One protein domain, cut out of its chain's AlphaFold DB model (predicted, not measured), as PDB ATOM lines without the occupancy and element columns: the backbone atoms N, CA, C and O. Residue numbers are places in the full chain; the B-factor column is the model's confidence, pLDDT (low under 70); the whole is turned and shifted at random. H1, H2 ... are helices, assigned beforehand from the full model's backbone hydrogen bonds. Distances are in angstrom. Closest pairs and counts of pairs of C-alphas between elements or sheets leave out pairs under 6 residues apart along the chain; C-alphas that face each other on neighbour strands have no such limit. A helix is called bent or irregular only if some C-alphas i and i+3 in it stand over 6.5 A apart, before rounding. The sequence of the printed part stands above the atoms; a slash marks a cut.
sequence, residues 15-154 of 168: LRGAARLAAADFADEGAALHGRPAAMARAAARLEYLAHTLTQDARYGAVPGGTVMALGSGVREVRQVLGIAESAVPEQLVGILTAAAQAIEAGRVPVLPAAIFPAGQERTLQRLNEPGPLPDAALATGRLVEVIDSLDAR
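AT A GLANCE: This is residues 15 to 154 of the 168 residues of an uncharacterized protein of Roseomonas oryzae (UniProt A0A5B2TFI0). Four helices, H1, H3, H4 and H7, stand in a ring as an up-and-down bundle, each running against the one before it in the chain, though tilted to each other. H3 is nearest the middle; H5 packs along it outside the ring, H6 lies across one end of the bundle near the start of H3 and the end of H4, and the short H2 packs on the first part of H7. The printed part has 140 residues with seven named helices, H1 to H7 in order along the chain, and no named strand; the class is all helix. The whole is compact, with a radius of gyration of the C-alphas of 14.5 A, and elongated, spanning 46 by 27 by 24 A.

IN THESE COORDINATES: H3, the longest helix, holds residues 37 to 56 and measures 28.5 A, from C-alpha 37 at (36.858, 5.727, 86.282) to C-alpha 56 at (35.274, -6.565, 111.958). H4 is residues 65 to 82, 25.8 A long; H5 is residues 90 to 105, 22.6 A long. H7 is residues 135 to 153, 27.2 A long, and ends with C-alpha 153 at (20.777, 11.686, 117.431). H1 is residues 15 to 25, 15.1 A long, H6 is residues 121 to 129, 12.4 A long, and H2 is residues 27 to 33, 9.5 A long. H2 is irregular: C-alphas 29 and 32 are 8.5 A apart.

HOW THE PARTS SIT: H3 is the hub, touching four helices. It touches H5 at a shallow tilt of 20 degrees, opposite ways, the closest C-alphas being those of Ala 38 and Ala 101, 4.2 A apart. H3 and H4 form a helical hairpin, with a shallow tilt of 32 degrees, only just short of steep; their closest C-alphas, of Ala 51 and Leu 71, are 5.6 A apart. H1 touches H3 at a steep tilt of 38 degrees, opposite ways, closest at the C-alphas of Ala 22 and Ala 43, 6.0 A. With residues 37 to 41 alone, H3 touches H6, about perpendicular at 89 degrees, closest at the C-alphas of Pro 37 and Asn 129, 4.4 A. H7 touches H4, closest at the C-alphas of Gly 74 and Ala 137, 3.8 A, and H1, closest at those of Ala 23 and Thr 141, 4.7 A. With residues 135 to 142 alone, H7 touches H2, closest at the C-alphas of Glu 29 and Pro 135, 4.9 A. H1 and H4 are apart, and so are H5 and H7. Every O i to N i+4 pair is within hydrogen-bond range in H1, H3, H4, H5, H6 and H7; in H2 it is 0 of 3, with 3 of 4 O i to N i+3 pairs within range.

THE WHOLE: The two C-alphas farthest apart are those of Glu 122 and Arg 154, 47.2 A. The printed part has no cut. The link from H5 to H6, residues 106 to 120, is long. The mean pLDDT of the printed part is 96.1, and no printed residue is under 70.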
ATOM      1  N   LEU A  15      34.659   6.395 109.622       89.25
ATOM      2  CA  LEU A  15      33.494   5.631 109.158       89.25
ATOM      3  C   LEU A  15      32.368   6.569 108.712       89.25
ATOM      4  O   LEU A  15      31.821   6.401 107.624       89.25
ATOM      5  N   ARG A  16      32.044   7.584 109.525       91.19
ATOM      6  CA  ARG A  16      30.995   8.570 109.210       91.19
ATOM      7  C   ARG A  16      31.309   9.333 107.928       91.19
ATOM      8  O   ARG A  16      30.442   9.473 107.065       91.19
ATOM      9  N   GLY A  17      32.553   9.794 107.785       91.31
ATOM     10  CA  GLY A  17      33.011  10.458 106.565       91.31
ATOM     11  C   GLY A  17      32.913   9.540 105.347       91.31
ATOM     12  O   GLY A  17      32.375   9.938 104.311       91.31
ATOM     13  N   ALA A  18      33.350   8.287 105.488       93.88
ATOM     14  CA  ALA A  18      33.265   7.314 104.411       93.88
ATOM     15  C   ALA A  18      31.809   6.992 104.015       93.88
ATOM     16  O   ALA A  18      31.497   6.928 102.829       93.88
ATOM     17  N   ALA A  19      30.900   6.841 104.979       96.19
ATOM     18  CA  ALA A  19      29.499   6.530 104.711       96.19
ATOM     19  C   ALA A  19      28.813   7.635 103.900       96.19
ATOM     20  O   ALA A  19      28.182   7.348 102.886       96.19
ATOM     21  N   ARG A  20      29.004   8.904 104.288       96.38
ATOM     22  CA  ARG A  20      28.424  10.053 103.572       96.38
ATOM     23  C   ARG A  20      28.954  10.177 102.150       96.38
ATOM     24  O   ARG A  20      28.179  10.391 101.226       96.38
ATOM     25  N   LEU A  21      30.265  10.019 101.968       96.44
ATOM     26  CA  LEU A  21      30.857  10.075 100.635       96.44
ATOM     27  C   LEU A  21      30.413   8.885  99.771       96.44
ATOM     28  O   LEU A  21      30.184   9.062  98.584       96.44
ATOM     29  N   ALA A  22      30.278   7.681 100.335       97.69
ATOM     30  CA  ALA A  22      29.763   6.526  99.596       97.69
ATOM     31  C   ALA A  22      28.301   6.734  99.175       97.69
ATOM     32  O   ALA A  22      27.974   6.506  98.017       97.69
ATOM     33  N   ALA A  23      27.447   7.233 100.073       98.25
ATOM     34  CA  ALA A  23      26.061   7.557  99.740       98.25
ATOM     35  C   ALA A  23      25.961   8.622  98.637       98.25
ATOM     36  O   ALA A  23      25.112   8.510  97.762       98.25
ATOM     37  N   ALA A  24      26.846   9.623  98.644       97.94
ATOM     38  CA  ALA A  24      26.914  10.617  97.575       97.94
ATOM     39  C   ALA A  24      27.408  10.025  96.243       97.94
ATOM     40  O   ALA A  24      26.875  10.372  95.194       97.94
ATOM     41  N   ASP A  25      28.402   9.132  96.274       97.94
ATOM     42  CA  ASP A  25      28.934   8.485  95.070       97.94
ATOM     43  C   ASP A  25      27.888   7.588  94.392       97.94
ATOM     44  O   ASP A  25      27.772   7.609  93.168       97.94
ATOM     45  N   PHE A  26      27.136   6.807  95.172       98.56
ATOM     46  CA  PHE A  26      26.130   5.870  94.659       98.56
ATOM     47  C   PHE A  26      24.713   6.454  94.596       98.56
ATOM     48  O   PHE A  26      23.779   5.734  94.247       98.56
ATOM     49  N   ALA A  27      24.528   7.742  94.899       97.56
ATOM     50  CA  ALA A  27      23.252   8.419  94.681       97.56
ATOM     51  C   ALA A  27      22.805   8.277  93.216       97.56
ATOM     52  O   ALA A  27      23.640   8.177  92.312       97.56
ATOM     53  N   ASP A  28      21.487   8.245  92.994       97.56
ATOM     54  CA  ASP A  28      20.885   8.042  91.669       97.56
ATOM     55  C   ASP A  28      21.514   6.849  90.919       97.56
ATOM     56  O   ASP A  28      21.907   6.952  89.756       97.56
ATOM     57  N   GLU A  29      21.682   5.727  91.630       97.75
ATOM     58  CA  GLU A  29      22.269   4.475  91.124       97.75
ATOM     59  C   GLU A  29      23.699   4.633  90.575       97.75
ATOM     60  O   GLU A  29      24.131   3.882  89.700       97.75
ATOM     61  N   GLY A  30      24.453   5.608  91.087       97.44
ATOM     62  CA  GLY A  30      25.826   5.876  90.666       97.44
ATOM     63  C   GLY A  30      25.933   6.642  89.348       97.44
ATOM     64  O   GLY A  30      27.001   6.641  88.733       97.44
ATOM     65  N   ALA A  31      24.873   7.330  88.906       97.69
ATOM     66  CA  ALA A  31      24.873   8.102  87.660       97.69
ATOM     67  C   ALA A  31      26.064   9.078  87.556       97.69
ATOM     68  O   ALA A  31      26.664   9.231  86.490       97.69
ATOM     69  N   ALA A  32      26.470   9.685  88.676       96.62
ATOM     70  CA  ALA A  32      27.598  10.614  88.738       96.62
ATOM     71  C   ALA A  32      28.982   9.957  88.546       96.62
ATOM     72  O   ALA A  32      29.973  10.681  88.405       96.62
ATOM     73  N   LEU A  33      29.070   8.623  88.559       98.12
ATOM     74  CA  LEU A  33      30.304   7.848  88.372       98.12
ATOM     75  C   LEU A  33      30.556   7.490  86.899       98.12
ATOM     76  O   LEU A  33      31.680   7.134  86.539       98.12
ATOM     77  N   HIS A  34      29.545   7.626  86.036       97.44
ATOM     78  CA  HIS A  34      29.674   7.352  84.608       97.44
ATOM     79  C   HIS A  34      30.678   8.310  83.942       97.44
ATOM     80  O   HIS A  34      30.644   9.523  84.153       97.44
ATOM     81  N   GLY A  35      31.604   7.762  83.155       97.88
ATOM     82  CA  GLY A  35      32.710   8.502  82.542       97.88
ATOM     83  C   GLY A  35      33.794   8.952  83.529       97.88
ATOM     84  O   GLY A  35      34.645   9.770  83.175       97.88
ATOM     85  N   ARG A  36      33.776   8.469  84.782       98.12
ATOM     86  CA  ARG A  36      34.702   8.897  85.845       98.12
ATOM     87  C   ARG A  36      35.380   7.695  86.513       98.12
ATOM     88  O   ARG A  36      35.158   7.437  87.698       98.12
ATOM     89  N   PRO A  37      36.283   6.989  85.809       98.12
ATOM     90  CA  PRO A  37      36.858   5.727  86.282       98.12
ATOM     91  C   PRO A  37      37.646   5.850  87.594       98.12
ATOM     92  O   PRO A  37      37.590   4.954  88.434       98.12
ATOM     93  N   ALA A  38      38.332   6.975  87.824       98.00
ATOM     94  CA  ALA A  38      38.991   7.225  89.106       98.00
ATOM     95  C   ALA A  38      37.991   7.400  90.261       98.00
ATOM     96  O   ALA A  38      38.237   6.915  91.365       98.00
ATOM     97  N   ALA A  39      36.864   8.078  90.017       98.06
ATOM     98  CA  ALA A  39      35.813   8.246  91.016       98.06
ATOM     99  C   ALA A  39      35.146   6.901  91.326       98.06
ATOM    100  O   ALA A  39      35.050   6.537  92.494       98.06
ATOM    101  N   MET A  40      34.809   6.116  90.297       98.56
ATOM    102  CA  MET A  40      34.242   4.773  90.460       98.56
ATOM    103  C   MET A  40      35.173   3.844  91.257       98.56
ATOM    104  O   MET A  40      34.727   3.143  92.166       98.56
ATOM    105  N   ALA A  41      36.485   3.875  90.988       98.31
ATOM    106  CA  ALA A  41      37.459   3.086  91.743       98.31
ATOM    107  C   ALA A  41      37.503   3.480  93.231       98.31
ATOM    108  O   ALA A  41      37.567   2.606  94.099       98.31
ATOM    109  N   ARG A  42      37.411   4.779  93.556       98.12
ATOM    110  CA  ARG A  42      37.312   5.231  94.956       98.12
ATOM    111  C   ARG A  42      36.003   4.839  95.613       98.12
ATOM    112  O   ARG A  42      36.038   4.412  96.764       98.12
ATOM    113  N   ALA A  43      34.887   4.987  94.909       98.38
ATOM    114  CA  ALA A  43      33.569   4.614  95.403       98.38
ATOM    115  C   ALA A  43      33.551   3.128  95.791       98.38
ATOM    116  O   ALA A  43      33.185   2.777  96.913       98.38
ATOM    117  N   ALA A  44      34.075   2.268  94.909       98.31
ATOM    118  CA  ALA A  44      34.233   0.840  95.161       98.31
ATOM    119  C   ALA A  44      35.145   0.555  96.368       98.31
ATOM    120  O   ALA A  44      34.754  -0.177  97.274       98.31
ATOM    121  N   ALA A  45      36.325   1.185  96.443       98.12
ATOM    122  CA  ALA A  45      37.226   1.039  97.590       98.12
ATOM    123  C   ALA A  45      36.559   1.452  98.912       98.12
ATOM    124  O   ALA A  45      36.751   0.816  99.947       98.12
ATOM    125  N   ARG A  46      35.762   2.522  98.890       97.62
ATOM    126  CA  ARG A  46      35.068   3.026 100.073       97.62
ATOM    127  C   ARG A  46      33.949   2.090 100.518       97.62
ATOM    128  O   ARG A  46      33.813   1.856 101.714       97.62
ATOM    129  N   LEU A  47      33.189   1.531  99.579       98.38
ATOM    130  CA  LEU A  47      32.139   0.558  99.877       98.38
ATOM    131  C   LEU A  47      32.708  -0.716 100.519       98.38
ATOM    132  O   LEU A  47      32.204  -1.158 101.551       98.38
ATOM    133  N   GLU A  48      33.803  -1.246  99.968       98.06
ATOM    134  CA  GLU A  48      34.551  -2.376 100.540       98.06
ATOM    135  C   GLU A  48      35.030  -2.076 101.960       98.06
ATOM    136  O   GLU A  48      34.815  -2.865 102.883       98.06
ATOM    137  N   TYR A  49      35.638  -0.900 102.149       97.00
ATOM    138  CA  TYR A  49      36.091  -0.437 103.454       97.00
ATOM    139  C   TYR A  49      34.944  -0.395 104.470       97.00
ATOM    140  O   TYR A  49      35.108  -0.898 105.582       97.00
ATOM    141  N   LEU A  50      33.790   0.171 104.105       97.06
ATOM    142  CA  LEU A  50      32.633   0.285 104.994       97.06
ATOM    143  C   LEU A  50      32.099  -1.089 105.404       97.06
ATOM    144  O   LEU A  50      31.965  -1.363 106.598       97.06
ATOM    145  N   ALA A  51      31.832  -1.961 104.431       97.19
ATOM    146  CA  ALA A  51      31.282  -3.290 104.683       97.19
ATOM    147  C   ALA A  51      32.219  -4.139 105.556       97.19
ATOM    148  O   ALA A  51      31.786  -4.770 106.526       97.19
ATOM    149  N   HIS A  52      33.518  -4.107 105.254       95.81
ATOM    150  CA  HIS A  52      34.531  -4.797 106.037       95.81
ATOM    151  C   HIS A  52      34.637  -4.232 107.463       95.81
ATOM    152  O   HIS A  52      34.562  -4.985 108.434       95.81
ATOM    153  N   THR A  53      34.744  -2.907 107.605       94.50
ATOM    154  CA  THR A  53      34.907  -2.241 108.909       94.50
ATOM    155  C   THR A  53      33.741  -2.532 109.848       94.50
ATOM    156  O   THR A  53      33.965  -2.893 110.999       94.50
ATOM    157  N   LEU A  54      32.502  -2.446 109.357       94.50
ATOM    158  CA  LEU A  54      31.306  -2.716 110.162       94.50
ATOM    159  C   LEU A  54      31.197  -4.176 110.620       94.50
ATOM    160  O   LEU A  54      30.542  -4.455 111.618       94.50
ATOM    161  N   THR A  55      31.828  -5.100 109.897       93.50
ATOM    162  CA  THR A  55      31.832  -6.524 110.248       93.50
ATOM    163  C   THR A  55      32.928  -6.858 111.263       93.50
ATOM    164  O   THR A  55      32.731  -7.717 112.117       93.50
ATOM    165  N   GLN A  56      34.093  -6.213 111.161       92.44
ATOM    166  CA  GLN A  56      35.274  -6.565 111.958       92.44
ATOM    167  C   GLN A  56      35.442  -5.734 113.233       92.44
ATOM    168  O   GLN A  56      36.083  -6.186 114.181       92.44
ATOM    169  N   ASP A  57      34.913  -4.511 113.272       90.00
ATOM    170  CA  ASP A  57      35.169  -3.577 114.363       90.00
ATOM    171  C   ASP A  57      33.986  -3.495 115.335       90.00
ATOM    172  O   ASP A  57      32.940  -2.910 115.046       90.00
ATOM    173  N   ALA A  58      34.183  -4.048 116.535       88.12
ATOM    174  CA  ALA A  58      33.174  -4.088 117.592       88.12
ATOM    175  C   ALA A  58      32.672  -2.698 118.023       88.12
ATOM    176  O   ALA A  58      31.570  -2.591 118.565       88.12
ATOM    177  N   ARG A  59      33.433  -1.624 117.756       87.06
ATOM    178  CA  ARG A  59      33.013  -0.240 118.035       87.06
ATOM    179  C   ARG A  59      31.747   0.157 117.275       87.06
ATOM    180  O   ARG A  59      31.028   1.041 117.727       87.06
ATOM    181  N   TYR A  60      31.460  -0.497 116.151       90.81
ATOM    182  CA  TYR A  60      30.284  -0.225 115.326       90.81
ATOM    183  C   TYR A  60      29.169  -1.267 115.500       90.81
ATOM    184  O   TYR A  60      28.237  -1.312 114.701       90.81
ATOM    185  N   GLY A  61      29.209  -2.066 116.575       90.75
ATOM    186  CA  GLY A  61      28.216  -3.112 116.855       90.75
ATOM    187  C   GLY A  61      26.777  -2.617 117.070       90.75
ATOM    188  O   GLY A  61      25.851  -3.421 117.058       90.75
ATOM    189  N   ALA A  62      26.569  -1.307 117.241       91.56
ATOM    190  CA  ALA A  62      25.240  -0.692 117.287       91.56
ATOM    191  C   ALA A  62      24.554  -0.615 115.906       91.56
ATOM    192  O   ALA A  62      23.343  -0.397 115.826       91.56
ATOM    193  N   VAL A  63      25.304  -0.790 114.809       94.50
ATOM    194  CA  VAL A  63      24.738  -0.832 113.457       94.50
ATOM    195  C   VAL A  63      23.922  -2.120 113.290       94.50
ATOM    196  O   VAL A  63      24.449  -3.212 113.510       94.50
ATOM    197  N   PRO A  64      22.642  -2.046 112.874       95.31
ATOM    198  CA  PRO A  64      21.812  -3.234 112.720       95.31
ATOM    199  C   PRO A  64      22.398  -4.221 111.703       95.31
ATOM    200  O   PRO A  64      22.777  -3.829 110.599       95.31
ATOM    201  N   GLY A  65      22.373  -5.519 112.023       95.38
ATOM    202  CA  GLY A  65      22.913  -6.565 111.142       95.38
ATOM    203  C   GLY A  65      22.292  -6.577 109.737       95.38
ATOM    204  O   GLY A  65      22.991  -6.815 108.758       95.38
ATOM    205  N   GLY A  66      21.011  -6.214 109.606       96.62
ATOM    206  CA  GLY A  66      20.360  -6.061 108.299       96.62
ATOM    207  C   GLY A  66      20.987  -4.968 107.420       96.62
ATOM    208  O   GLY A  66      21.037  -5.120 106.203       96.62
ATOM    209  N   THR A  67      21.520  -3.899 108.017       97.50
ATOM    210  CA  THR A  67      22.252  -2.842 107.297       97.50
ATOM    211  C   THR A  67      23.612  -3.348 106.818       97.50
ATOM    212  O   THR A  67      24.004  -3.083 105.684       97.50
ATOM    213  N   VAL A  68      24.307  -4.143 107.640       97.25
ATOM    214  CA  VAL A  68      25.576  -4.786 107.255       97.25
ATOM    215  C   VAL A  68      25.362  -5.770 106.097       97.25
ATOM    216  O   VAL A  68      26.118  -5.761 105.128       97.25
ATOM    217  N   MET A  69      24.285  -6.563 106.135       97.62
ATOM    218  CA  MET A  69      23.916  -7.462 105.033       97.62
ATOM    219  C   MET A  69      23.574  -6.713 103.735       97.62
ATOM    220  O   MET A  69      23.936  -7.174 102.650       97.62
ATOM    221  N   ALA A  70      22.903  -5.560 103.830       97.94
ATOM    222  CA  ALA A  70      22.618  -4.716 102.672       97.94
ATOM    223  C   ALA A  70      23.914  -4.206 102.023       97.94
ATOM    224  O   ALA A  70      24.086  -4.348 100.813       97.94
ATOM    225  N   LEU A  71      24.876  -3.722 102.819       98.19
ATOM    226  CA  LEU A  71      26.198  -3.321 102.315       98.19
ATOM    227  C   LEU A  71      26.942  -4.478 101.653       98.19
ATOM    228  O   LEU A  71      27.537  -4.289 100.597       98.19
ATOM    229  N   GLY A  72      26.859  -5.687 102.213       98.00
ATOM    230  CA  GLY A  72      27.409  -6.885 101.575       98.00
ATOM    231  C   GLY A  72      26.781  -7.191 100.207       98.00
ATOM    232  O   GLY A  72      27.444  -7.750  99.336       98.00
ATOM    233  N   SER A  73      25.522  -6.811  99.981       98.12
ATOM    234  CA  SER A  73      24.876  -6.945  98.666       98.12
ATOM    235  C   SER A  73      25.367  -5.881  97.687       98.12
ATOM    236  O   SER A  73      25.801  -6.248  96.600       98.12
ATOM    237  N   GLY A  74      25.468  -4.617  98.114       98.44
ATOM    238  CA  GLY A  74      26.094  -3.562  97.306       98.44
ATOM    239  C   GLY A  74      27.554  -3.868  96.940       98.44
ATOM    240  O   GLY A  74      27.972  -3.650  95.808       98.44
ATOM    241  N   VAL A  75      28.336  -4.446  97.862       98.50
ATOM    242  CA  VAL A  75      29.701  -4.922  97.570       98.50
ATOM    243  C   VAL A  75      29.692  -5.977  96.464       98.50
ATOM    244  O   VAL A  75      30.488  -5.891  95.533       98.50
ATOM    245  N   ARG A  76      28.795  -6.970  96.539       98.50
ATOM    246  CA  ARG A  76      28.699  -8.021  95.514       98.50
ATOM    247  C   ARG A  76      28.318  -7.454  94.149       98.50
ATOM    248  O   ARG A  76      28.954  -7.828  93.169       98.50
ATOM    249  N   GLU A  77      27.360  -6.533  94.098       98.56
ATOM    250  CA  GLU A  77      26.974  -5.827  92.872       98.56
ATOM    251  C   GLU A  77      28.178  -5.109  92.247       98.56
ATOM    252  O   GLU A  77      28.542  -5.381  91.101       98.56
ATOM    253  N   VAL A  78      28.869  -4.262  93.019       98.44
ATOM    254  CA  VAL A  78      30.036  -3.515  92.527       98.44
ATOM    255  C   VAL A  78      31.157  -4.458  92.085       98.44
ATOM    256  O   VAL A  78      31.751  -4.254  91.023       98.44
ATOM    257  N   ARG A  79      31.436  -5.528  92.840       98.19
ATOM    258  CA  ARG A  79      32.423  -6.540  92.434       98.19
ATOM    259  C   ARG A  79      32.037  -7.208  91.117       98.19
ATOM    260  O   ARG A  79      32.886  -7.319  90.232       98.19
ATOM    261  N   GLN A  80      30.779  -7.610  90.958       97.69
ATOM    262  CA  GLN A  80      30.280  -8.245  89.740       97.69
ATOM    263  C   GLN A  80      30.405  -7.313  88.529       97.69
ATOM    264  O   GLN A  80      30.934  -7.721  87.489       97.69
ATOM    265  N   VAL A  81      29.975  -6.059  88.680       97.44
ATOM    266  CA  VAL A  81      30.059  -5.023  87.644       97.44
ATOM    267  C   VAL A  81      31.499  -4.806  87.203       97.44
ATOM    268  O   VAL A  81      31.786  -4.817  86.005       97.44
ATOM    269  N   LEU A  82      32.427  -4.679  88.153       97.25
ATOM    270  CA  LEU A  82      33.839  -4.440  87.858       97.25
ATOM    271  C   LEU A  82      34.585  -5.706  87.411       97.25
ATOM    272  O   LEU A  82      35.645  -5.610  86.797       97.25
ATOM    273  N   GLY A  83      34.020  -6.897  87.617       96.56
ATOM    274  CA  GLY A  83      34.686  -8.170  87.334       96.56
ATOM    275  C   GLY A  83      35.759  -8.528  88.347       96.56
ATOM    276  O   GLY A  83      36.781  -9.094  87.967       96.56
ATOM    277  N   ILE A  84      35.535  -8.164  89.604       97.62
ATOM    278  CA  ILE A  84      36.385  -8.518  90.733       97.62
ATOM    279  C   ILE A  84      36.026  -9.935  91.188       97.62
ATOM    280  O   ILE A  84      34.851 -10.280  91.308       97.62
ATOM    281  N   ALA A  85      37.038 -10.754  91.462       96.62
ATOM    282  CA  ALA A  85      36.849 -12.089  92.012       96.62
ATOM    283  C   ALA A  85      36.150 -12.030  93.383       96.62
ATOM    284  O   ALA A  85      36.546 -11.268  94.265       96.62
ATOM    285  N   GLU A  86      35.147 -12.882  93.603       92.44
ATOM    286  CA  GLU A  86      34.428 -12.939  94.886       92.44
ATOM    287  C   GLU A  86      35.353 -13.287  96.061       92.44
ATOM    288  O   GLU A  86      35.173 -12.776  97.162       92.44
ATOM    289  N   SER A  87      36.392 -14.089  95.807       93.56
ATOM    290  CA  SER A  87      37.418 -14.471  96.783       93.56
ATOM    291  C   SER A  87      38.428 -13.363  97.105       93.56
ATOM    292  O   SER A  87      39.320 -13.580  97.926       93.56
ATOM    293  N   ALA A  88      38.326 -12.184  96.477       95.81
ATOM    294  CA  ALA A  88      39.226 -11.072  96.750       95.81
ATOM    295  C   ALA A  88      39.118 -10.626  98.216       95.81
ATOM    296  O   ALA A  88      38.032 -10.316  98.722       95.81
ATOM    297  N   VAL A  89      40.271 -10.566  98.883       95.75
ATOM    298  CA  VAL A  89      40.388 -10.129 100.277       95.75
ATOM    299  C   VAL A  89      40.089  -8.623 100.353       95.75
ATOM    300  O   VAL A  89      40.786  -7.856  99.678       95.75
ATOM    301  N   PRO A  90      39.086  -8.177 101.139       93.56
ATOM    302  CA  PRO A  90      38.647  -6.779 101.164       93.56
ATOM    303  C   PRO A  90      39.781  -5.777 101.400       93.56
ATOM    304  O   PRO A  90      39.913  -4.806 100.663       93.56
ATOM    305  N   GLU A  91      40.661  -6.030 102.366       92.31
ATOM    306  CA  GLU A  91      41.747  -5.121 102.741       92.31
ATOM    307  C   GLU A  91      42.750  -4.917 101.599       92.31
ATOM    308  O   GLU A  91      43.212  -3.801 101.353       92.31
ATOM    309  N   GLN A  92      43.058  -5.988 100.860       94.94
ATOM    310  CA  GLN A  92      43.923  -5.916  99.681       94.94
ATOM    311  C   GLN A  92      43.228  -5.157  98.549       94.94
ATOM    312  O   GLN A  92      43.838  -4.308  97.896       94.94
ATOM    313  N   LEU A  93      41.940  -5.433  98.342       96.06
ATOM    314  CA  LEU A  93      41.140  -4.819  97.293       96.06
ATOM    315  C   LEU A  93      40.985  -3.304  97.495       96.06
ATOM    316  O   LEU A  93      41.162  -2.548  96.540       96.06
ATOM    317  N   VAL A  94      40.749  -2.846  98.731       96.62
ATOM    318  CA  VAL A  94      40.701  -1.416  99.085       96.62
ATOM    319  C   VAL A  94      41.999  -0.714  98.679       96.62
ATOM    320  O   VAL A  94      41.961   0.349  98.054       96.62
ATOM    321  N   GLY A  95      43.153  -1.314  98.994       95.56
ATOM    322  CA  GLY A  95      44.461  -0.771  98.628       95.56
ATOM    323  C   GLY A  95      44.662  -0.689  97.113       95.56
ATOM    324  O   GLY A  95      45.078   0.352  96.602       95.56
ATOM    325  N   ILE A  96      44.308  -1.751  96.387       96.56
ATOM    326  CA  ILE A  96      44.452  -1.814  94.927       96.56
ATOM    327  C   ILE A  96      43.554  -0.791  94.233       96.56
ATOM    328  O   ILE A  96      44.030  -0.048  93.379       96.56
ATOM    329  N   LEU A  97      42.279  -0.701  94.615       97.69
ATOM    330  CA  LEU A  97      41.338   0.251  94.024       97.69
ATOM    331  C   LEU A  97      41.717   1.706  94.341       97.69
ATOM    332  O   LEU A  97      41.625   2.573  93.472       97.69
ATOM    333  N   THR A  98      42.231   1.970  95.546       97.19
ATOM    334  CA  THR A  98      42.759   3.295  95.912       97.19
ATOM    335  C   THR A  98      43.973   3.664  95.054       97.19
ATOM    336  O   THR A  98      44.040   4.774  94.521       97.19
ATOM    337  N   ALA A  99      44.918   2.737  94.872       96.62
ATOM    338  CA  ALA A  99      46.084   2.943  94.014       96.62
ATOM    339  C   ALA A  99      45.690   3.101  92.536       96.62
ATOM    340  O   ALA A  99      46.269   3.926  91.826       96.62
ATOM    341  N   ALA A 100      44.677   2.359  92.082       97.25
ATOM    342  CA  ALA A 100      44.144   2.473  90.733       97.25
ATOM    343  C   ALA A 100      43.538   3.859  90.487       97.25
ATOM    344  O   ALA A 100      43.882   4.497  89.494       97.25
ATOM    345  N   ALA A 101      42.722   4.368  91.416       97.81
ATOM    346  CA  ALA A 101      42.163   5.716  91.326       97.81
ATOM    347  C   ALA A 101      43.255   6.791  91.201       97.81
ATOM    348  O   ALA A 101      43.187   7.646  90.321       97.81
ATOM    349  N   GLN A 102      44.296   6.711  92.037       97.50
ATOM    350  CA  GLN A 102      45.433   7.640  92.000       97.50
ATOM    351  C   GLN A 102      46.239   7.546  90.698       97.50
ATOM    352  O   GLN A 102      46.729   8.556  90.195       97.50
ATOM    353  N   ALA A 103      46.420   6.340  90.155       97.56
ATOM    354  CA  ALA A 103      47.101   6.156  88.879       97.56
ATOM    355  C   ALA A 103      46.298   6.780  87.731       97.56
ATOM    356  O   ALA A 103      46.869   7.551  86.963       97.56
ATOM    357  N   ILE A 104      44.988   6.520  87.674       97.06
ATOM    358  CA  ILE A 104      44.091   7.043  86.637       97.06
ATOM    359  C   ILE A 104      44.094   8.577  86.632       97.06
ATOM    360  O   ILE A 104      44.237   9.183  85.574       97.06
ATOM    361  N   GLU A 105      44.005   9.221  87.797       96.75
ATOM    362  CA  GLU A 105      44.071  10.689  87.880       96.75
ATOM    363  C   GLU A 105      45.412  11.271  87.463       96.75
ATOM    364  O   GLU A 105      45.468  12.344  86.870       96.75
ATOM    365  N   ALA A 106      46.495  10.557  87.752       97.06
ATOM    366  CA  ALA A 106      47.828  10.936  87.314       97.06
ATOM    367  C   ALA A 106      48.074  10.638  85.820       97.06
ATOM    368  O   ALA A 106      49.208  10.775  85.365       97.06
ATOM    369  N   GLY A 107      47.065  10.175  85.069       96.06
ATOM    370  CA  GLY A 107      47.203   9.776  83.665       96.06
ATOM    371  C   GLY A 107      48.068   8.527  83.462       96.06
ATOM    372  O   GLY A 107      48.610   8.315  82.379       96.06
ATOM    373  N   ARG A 108      48.241   7.707  84.504       96.50
ATOM    374  CA  ARG A 108      49.038   6.476  84.485       96.50
ATOM    375  C   ARG A 108      48.143   5.251  84.367       96.50
ATOM    376  O   ARG A 108      47.006   5.228  84.830       96.50
ATOM    377  N   VAL A 109      48.711   4.191  83.808       93.56
ATOM    378  CA  VAL A 109      48.061   2.882  83.734       93.56
ATOM    379  C   VAL A 109      48.028   2.254  85.138       93.56
ATOM    380  O   VAL A 109      49.094   2.082  85.738       93.56
ATOM    381  N   PRO A 110      46.848   1.932  85.701       95.56
ATOM    382  CA  PRO A 110      46.765   1.292  87.009       95.56
ATOM    383  C   PRO A 110      47.183  -0.176  86.935       95.56
ATOM    384  O   PRO A 110      46.915  -0.858  85.950       95.56
ATOM    385  N   VAL A 111      47.789  -0.681  88.010       94.00
ATOM    386  CA  VAL A 111      48.135  -2.102  88.142       94.00
ATOM    387  C   VAL A 111      46.929  -2.855  88.697       94.00
ATOM    388  O   VAL A 111      46.566  -2.670  89.857       94.00
ATOM    389  N   LEU A 112      46.321  -3.712  87.875       95.56
ATOM    390  CA  LEU A 112      45.173  -4.544  88.249       95.56
ATOM    391  C   LEU A 112      45.572  -6.030  88.179       95.56
ATOM    392  O   LEU A 112      45.633  -6.592  87.084       95.56
ATOM    393  N   PRO A 113      45.888  -6.685  89.318       95.69
ATOM    394  CA  PRO A 113      46.353  -8.071  89.325       95.69
ATOM    395  C   PRO A 113      45.312  -9.038  88.751       95.69
ATOM    396  O   PRO A 113      44.173  -9.066  89.213       95.69
ATOM    397  N   ALA A 114      45.715  -9.895  87.809       93.50
ATOM    398  CA  ALA A 114      44.809 -10.831  87.132       93.50
ATOM    399  C   ALA A 114      44.105 -11.817  88.086       93.50
ATOM    400  O   ALA A 114      42.981 -12.229  87.825       93.50
ATOM    401  N   ALA A 115      44.732 -12.158  89.217       94.50
ATOM    402  CA  ALA A 115      44.120 -13.008  90.241       94.50
ATOM    403  C   ALA A 115      42.888 -12.362  90.909       94.50
ATOM    404  O   ALA A 115      42.007 -13.072  91.382       94.50
ATOM    405  N   ILE A 116      42.827 -11.026  90.947       96.75
ATOM    406  CA  ILE A 116      41.717 -10.255  91.528       96.75
ATOM    407  C   ILE A 116      40.769  -9.768  90.429       96.75
ATOM    408  O   ILE A 116      39.563  -9.717  90.648       96.75
ATOM    409  N   PHE A 117      41.301  -9.460  89.247       97.00
ATOM    410  CA  PHE A 117      40.562  -8.981  88.080       97.00
ATOM    411  C   PHE A 117      40.695  -9.985  86.922       97.00
ATOM    412  O   PHE A 117      41.429  -9.727  85.963       97.00
ATOM    413  N   PRO A 118      40.007 -11.142  86.979       94.75
ATOM    414  CA  PRO A 118      40.153 -12.221  85.995       94.75
ATOM    415  C   PRO A 118      39.744 -11.827  84.570       94.75
ATOM    416  O   PRO A 118      40.208 -12.429  83.608       94.75
ATOM    417  N   ALA A 119      38.906 -10.797  84.416       89.31
ATOM    418  CA  ALA A 119      38.544 -10.245  83.111       89.31
ATOM    419  C   ALA A 119      39.676  -9.428  82.452       89.31
ATOM    420  O   ALA A 119      39.539  -8.998  81.308       89.31
ATOM    421  N   GLY A 120      40.778  -9.195  83.170       92.12
ATOM    422  CA  GLY A 120      41.910  -8.402  82.716       92.12
ATOM    423  C   GLY A 120      41.751  -6.902  82.969       92.12
ATOM    424  O   GLY A 120      40.677  -6.381  83.293       92.12
ATOM    425  N   GLN A 121      42.868  -6.194  82.817       92.62
ATOM    426  CA  GLN A 121      42.976  -4.770  83.127       92.62
ATOM    427  C   GLN A 121      42.105  -3.902  82.209       92.62
ATOM    428  O   GLN A 121      41.377  -3.043  82.694       92.62
ATOM    429  N   GLU A 122      42.140  -4.142  80.896       93.94
ATOM    430  CA  GLU A 122      41.400  -3.356  79.896       93.94
ATOM    431  C   GLU A 122      39.888  -3.420  80.126       93.94
ATOM    432  O   GLU A 122      39.216  -2.391  80.196       93.94
ATOM    433  N   ARG A 123      39.354  -4.629  80.331       96.12
ATOM    434  CA  ARG A 123      37.924  -4.829  80.587       96.12
ATOM    435  C   ARG A 123      37.489  -4.188  81.901       96.12
ATOM    436  O   ARG A 123      36.410  -3.603  81.963       96.12
ATOM    437  N   THR A 124      38.321  -4.274  82.937       96.56
ATOM    438  CA  THR A 124      38.049  -3.631  84.231       96.56
ATOM    439  C   THR A 124      38.051  -2.109  84.102       96.56
ATOM    440  O   THR A 124      37.153  -1.455  84.617       96.56
ATOM    441  N   LEU A 125      39.009  -1.533  83.372       96.50
ATOM    442  CA  LEU A 125      39.066  -0.093  83.107       96.50
ATOM    443  C   LEU A 125      37.840   0.402  82.337       96.50
ATOM    444  O   LEU A 125      37.281   1.440  82.685       96.50
ATOM    445  N   GLN A 126      37.385  -0.360  81.342       97.19
ATOM    446  CA  GLN A 126      36.143  -0.057  80.636       97.19
ATOM    447  C   GLN A 126      34.940  -0.055  81.593       97.19
ATOM    448  O   GLN A 126      34.134   0.867  81.562       97.19
ATOM    449  N   ARG A 127      34.840  -1.051  82.482       97.88
ATOM    450  CA  ARG A 127      33.764  -1.147  83.485       97.88
ATOM    451  C   ARG A 127      33.829  -0.053  84.545       97.88
ATOM    452  O   ARG A 127      32.796   0.405  85.003       97.88
ATOM    453  N   LEU A 128      35.026   0.397  84.914       97.50
ATOM    454  CA  LEU A 128      35.190   1.570  85.772       97.50
ATOM    455  C   LEU A 128      34.686   2.844  85.083       97.50
ATOM    456  O   LEU A 128      34.146   3.718  85.752       97.50
ATOM    457  N   ASN A 129      34.869   2.959  83.765       97.94
ATOM    458  CA  ASN A 129      34.365   4.091  82.992       97.94
ATOM    459  C   ASN A 129      32.840   4.032  82.809       97.94
ATOM    460  O   ASN A 129      32.179   5.063  82.813       97.94
ATOM    461  N   GLU A 130      32.284   2.830  82.661       97.38
ATOM    462  CA  GLU A 130      30.869   2.593  82.363       97.38
ATOM    463  C   GLU A 130      30.305   1.480  83.267       97.38
ATOM    464  O   GLU A 130      30.056   0.367  82.795       97.38
ATOM    465  N   PRO A 131      30.111   1.741  84.574       94.69
ATOM    466  CA  PRO A 131      29.683   0.707  85.522       94.69
ATOM    467  C   PRO A 131      28.228   0.254  85.317       94.69
ATOM    468  O   PRO A 131      27.853  -0.832  85.747       94.69
ATOM    469  N   GLY A 132      27.411   1.047  84.619       93.25
ATOM    470  CA  GLY A 132      25.963   0.845  84.586       93.25
ATOM    471  C   GLY A 132      25.300   1.275  85.903       93.25
ATOM    472  O   GLY A 132      25.964   1.895  86.736       93.25
ATOM    473  N   PRO A 133      23.996   1.005  86.071       97.50
ATOM    474  CA  PRO A 133      23.285   1.310  87.308       97.50
ATOM    475  C   PRO A 133      23.758   0.413  88.460       97.50
ATOM    476  O   PRO A 133      24.050  -0.767  88.257       97.50
ATOM    477  N   LEU A 134      23.811   0.985  89.664       98.50
ATOM    478  CA  LEU A 134      24.240   0.332  90.907       98.50
ATOM    479  C   LEU A 134      23.180   0.483  92.022       98.50
ATOM    480  O   LEU A 134      23.426   1.173  93.023       98.50
ATOM    481  N   PRO A 135      21.965  -0.067  91.840       98.50
ATOM    482  CA  PRO A 135      20.860   0.104  92.780       98.50
ATOM    483  C   PRO A 135      21.124  -0.494  94.167       98.50
ATOM    484  O   PRO A 135      20.743   0.125  95.164       98.50
ATOM    485  N   ASP A 136      21.787  -1.649  94.277       98.56
ATOM    486  CA  ASP A 136      22.039  -2.258  95.590       98.56
ATOM    487  C   ASP A 136      23.045  -1.426  96.396       98.56
ATOM    488  O   ASP A 136      22.859  -1.208  97.599       98.56
ATOM    489  N   ALA A 137      24.092  -0.912  95.745       98.69
ATOM    490  CA  ALA A 137      25.047   0.000  96.368       98.69
ATOM    491  C   ALA A 137      24.383   1.321  96.794       98.69
ATOM    492  O   ALA A 137      24.625   1.793  97.912       98.69
ATOM    493  N   ALA A 138      23.513   1.884  95.950       98.56
ATOM    494  CA  ALA A 138      22.754   3.098  96.250       98.56
ATOM    495  C   ALA A 138      21.873   2.921  97.495       98.56
ATOM    496  O   ALA A 138      21.989   3.670  98.469       98.56
ATOM    497  N   LEU A 139      21.044   1.872  97.506       98.38
ATOM    498  CA  LEU A 139      20.145   1.563  98.617       98.38
ATOM    499  C   LEU A 139      20.913   1.285  99.915       98.38
ATOM    500  O   LEU A 139      20.550   1.794 100.980       98.38
ATOM    501  N   ALA A 140      21.979   0.487  99.848       98.50
ATOM    502  CA  ALA A 140      22.739   0.097 101.030       98.50
ATOM    503  C   ALA A 140      23.473   1.278 101.679       98.50
ATOM    504  O   ALA A 140      23.478   1.404 102.908       98.50
ATOM    505  N   THR A 141      24.087   2.148 100.874       98.56
ATOM    506  CA  THR A 141      24.841   3.301 101.383       98.56
ATOM    507  C   THR A 141      23.929   4.416 101.885       98.56
ATOM    508  O   THR A 141      24.211   4.972 102.948       98.56
ATOM    509  N   GLY A 142      22.793   4.670 101.222       97.88
ATOM    510  CA  GLY A 142      21.758   5.577 101.730       97.88
ATOM    511  C   GLY A 142      21.227   5.131 103.095       97.88
ATOM    512  O   GLY A 142      21.262   5.893 104.063       97.88
ATOM    513  N   ARG A 143      20.864   3.847 103.224       97.88
ATOM    514  CA  ARG A 143      20.406   3.266 104.498       97.88
ATOM    515  C   ARG A 143      21.456   3.351 105.606       97.88
ATOM    516  O   ARG A 143      21.108   3.538 106.772       97.88
ATOM    517  N   LEU A 144      22.738   3.182 105.280       98.19
ATOM    518  CA  LEU A 144      23.808   3.313 106.269       98.19
ATOM    519  C   LEU A 144      23.854   4.733 106.852       98.19
ATOM    520  O   LEU A 144      23.988   4.871 108.066       98.19
ATOM    521  N   VAL A 145      23.719   5.767 106.017       97.62
ATOM    522  CA  VAL A 145      23.699   7.164 106.483       97.62
ATOM    523  C   VAL A 145      22.512   7.412 107.413       97.62
ATOM    524  O   VAL A 145      22.715   7.911 108.516       97.62
ATOM    525  N   GLU A 146      21.310   6.961 107.049       96.94
ATOM    526  CA  GLU A 146      20.118   7.085 107.905       96.94
ATOM    527  C   GLU A 146      20.309   6.427 109.282       96.94
ATOM    528  O   GLU A 146      19.897   6.964 110.316       96.94
ATOM    529  N   VAL A 147      20.955   5.257 109.314       96.25
ATOM    530  CA  VAL A 147      21.281   4.549 110.558       96.25
ATOM    531  C   VAL A 147      22.286   5.334 111.392       96.25
ATOM    532  O   VAL A 147      22.076   5.477 112.596       96.25
ATOM    533  N   ILE A 148      23.357   5.832 110.775       94.62
ATOM    534  CA  ILE A 148      24.385   6.630 111.451       94.62
ATOM    535  C   ILE A 148      23.752   7.871 112.083       94.62
ATOM    536  O   ILE A 148      23.918   8.085 113.283       94.62
ATOM    537  N   ASP A 149      22.962   8.623 111.320       94.44
ATOM    538  CA  ASP A 149      22.299   9.838 111.799       94.44
ATOM    539  C   ASP A 149      21.319   9.521 112.944       94.44
ATOM    540  O   ASP A 149      21.259  10.229 113.953       94.44
ATOM    541  N   SER A 150      20.609   8.392 112.853       94.25
ATOM    542  CA  SER A 150      19.719   7.910 113.915       94.25
ATOM    543  C   SER A 150      20.460   7.487 115.190       94.25
ATOM    544  O   SER A 150      19.901   7.583 116.286       94.25
ATOM    545  N   LEU A 151      21.676   6.945 115.081       92.75
ATOM    546  CA  LEU A 151      22.513   6.577 116.230       92.75
ATOM    547  C   LEU A 151      23.146   7.820 116.868       92.75
ATOM    548  O   LEU A 151      23.164   7.924 118.097       92.75
ATOM    549  N   ASP A 152      23.588   8.771 116.044       90.62
ATOM    550  CA  ASP A 152      24.134  10.064 116.464       90.62
ATOM    551  C   ASP A 152      23.098  10.873 117.253       90.62
ATOM    552  O   ASP A 152      23.386  11.326 118.360       90.62
ATOM    553  N   ALA A 153      21.859  10.962 116.759       90.19
ATOM    554  CA  ALA A 153      20.777  11.686 117.431       90.19
ATOM    555  C   ALA A 153      20.386  11.098 118.801       90.19
ATOM    556  O   ALA A 153      19.838  11.802 119.649       90.19
ATOM    557  N   ARG A 154      20.644   9.803 119.026       87.81
ATOM    558  CA  ARG A 154      20.268   9.074 120.251       87.81
ATOM    559  C   ARG A 154      21.444   8.829 121.201       87.81
ATOM    560  O   ARG A 154      21.250   8.166 122.218       87.81
TER     561      ARG A 154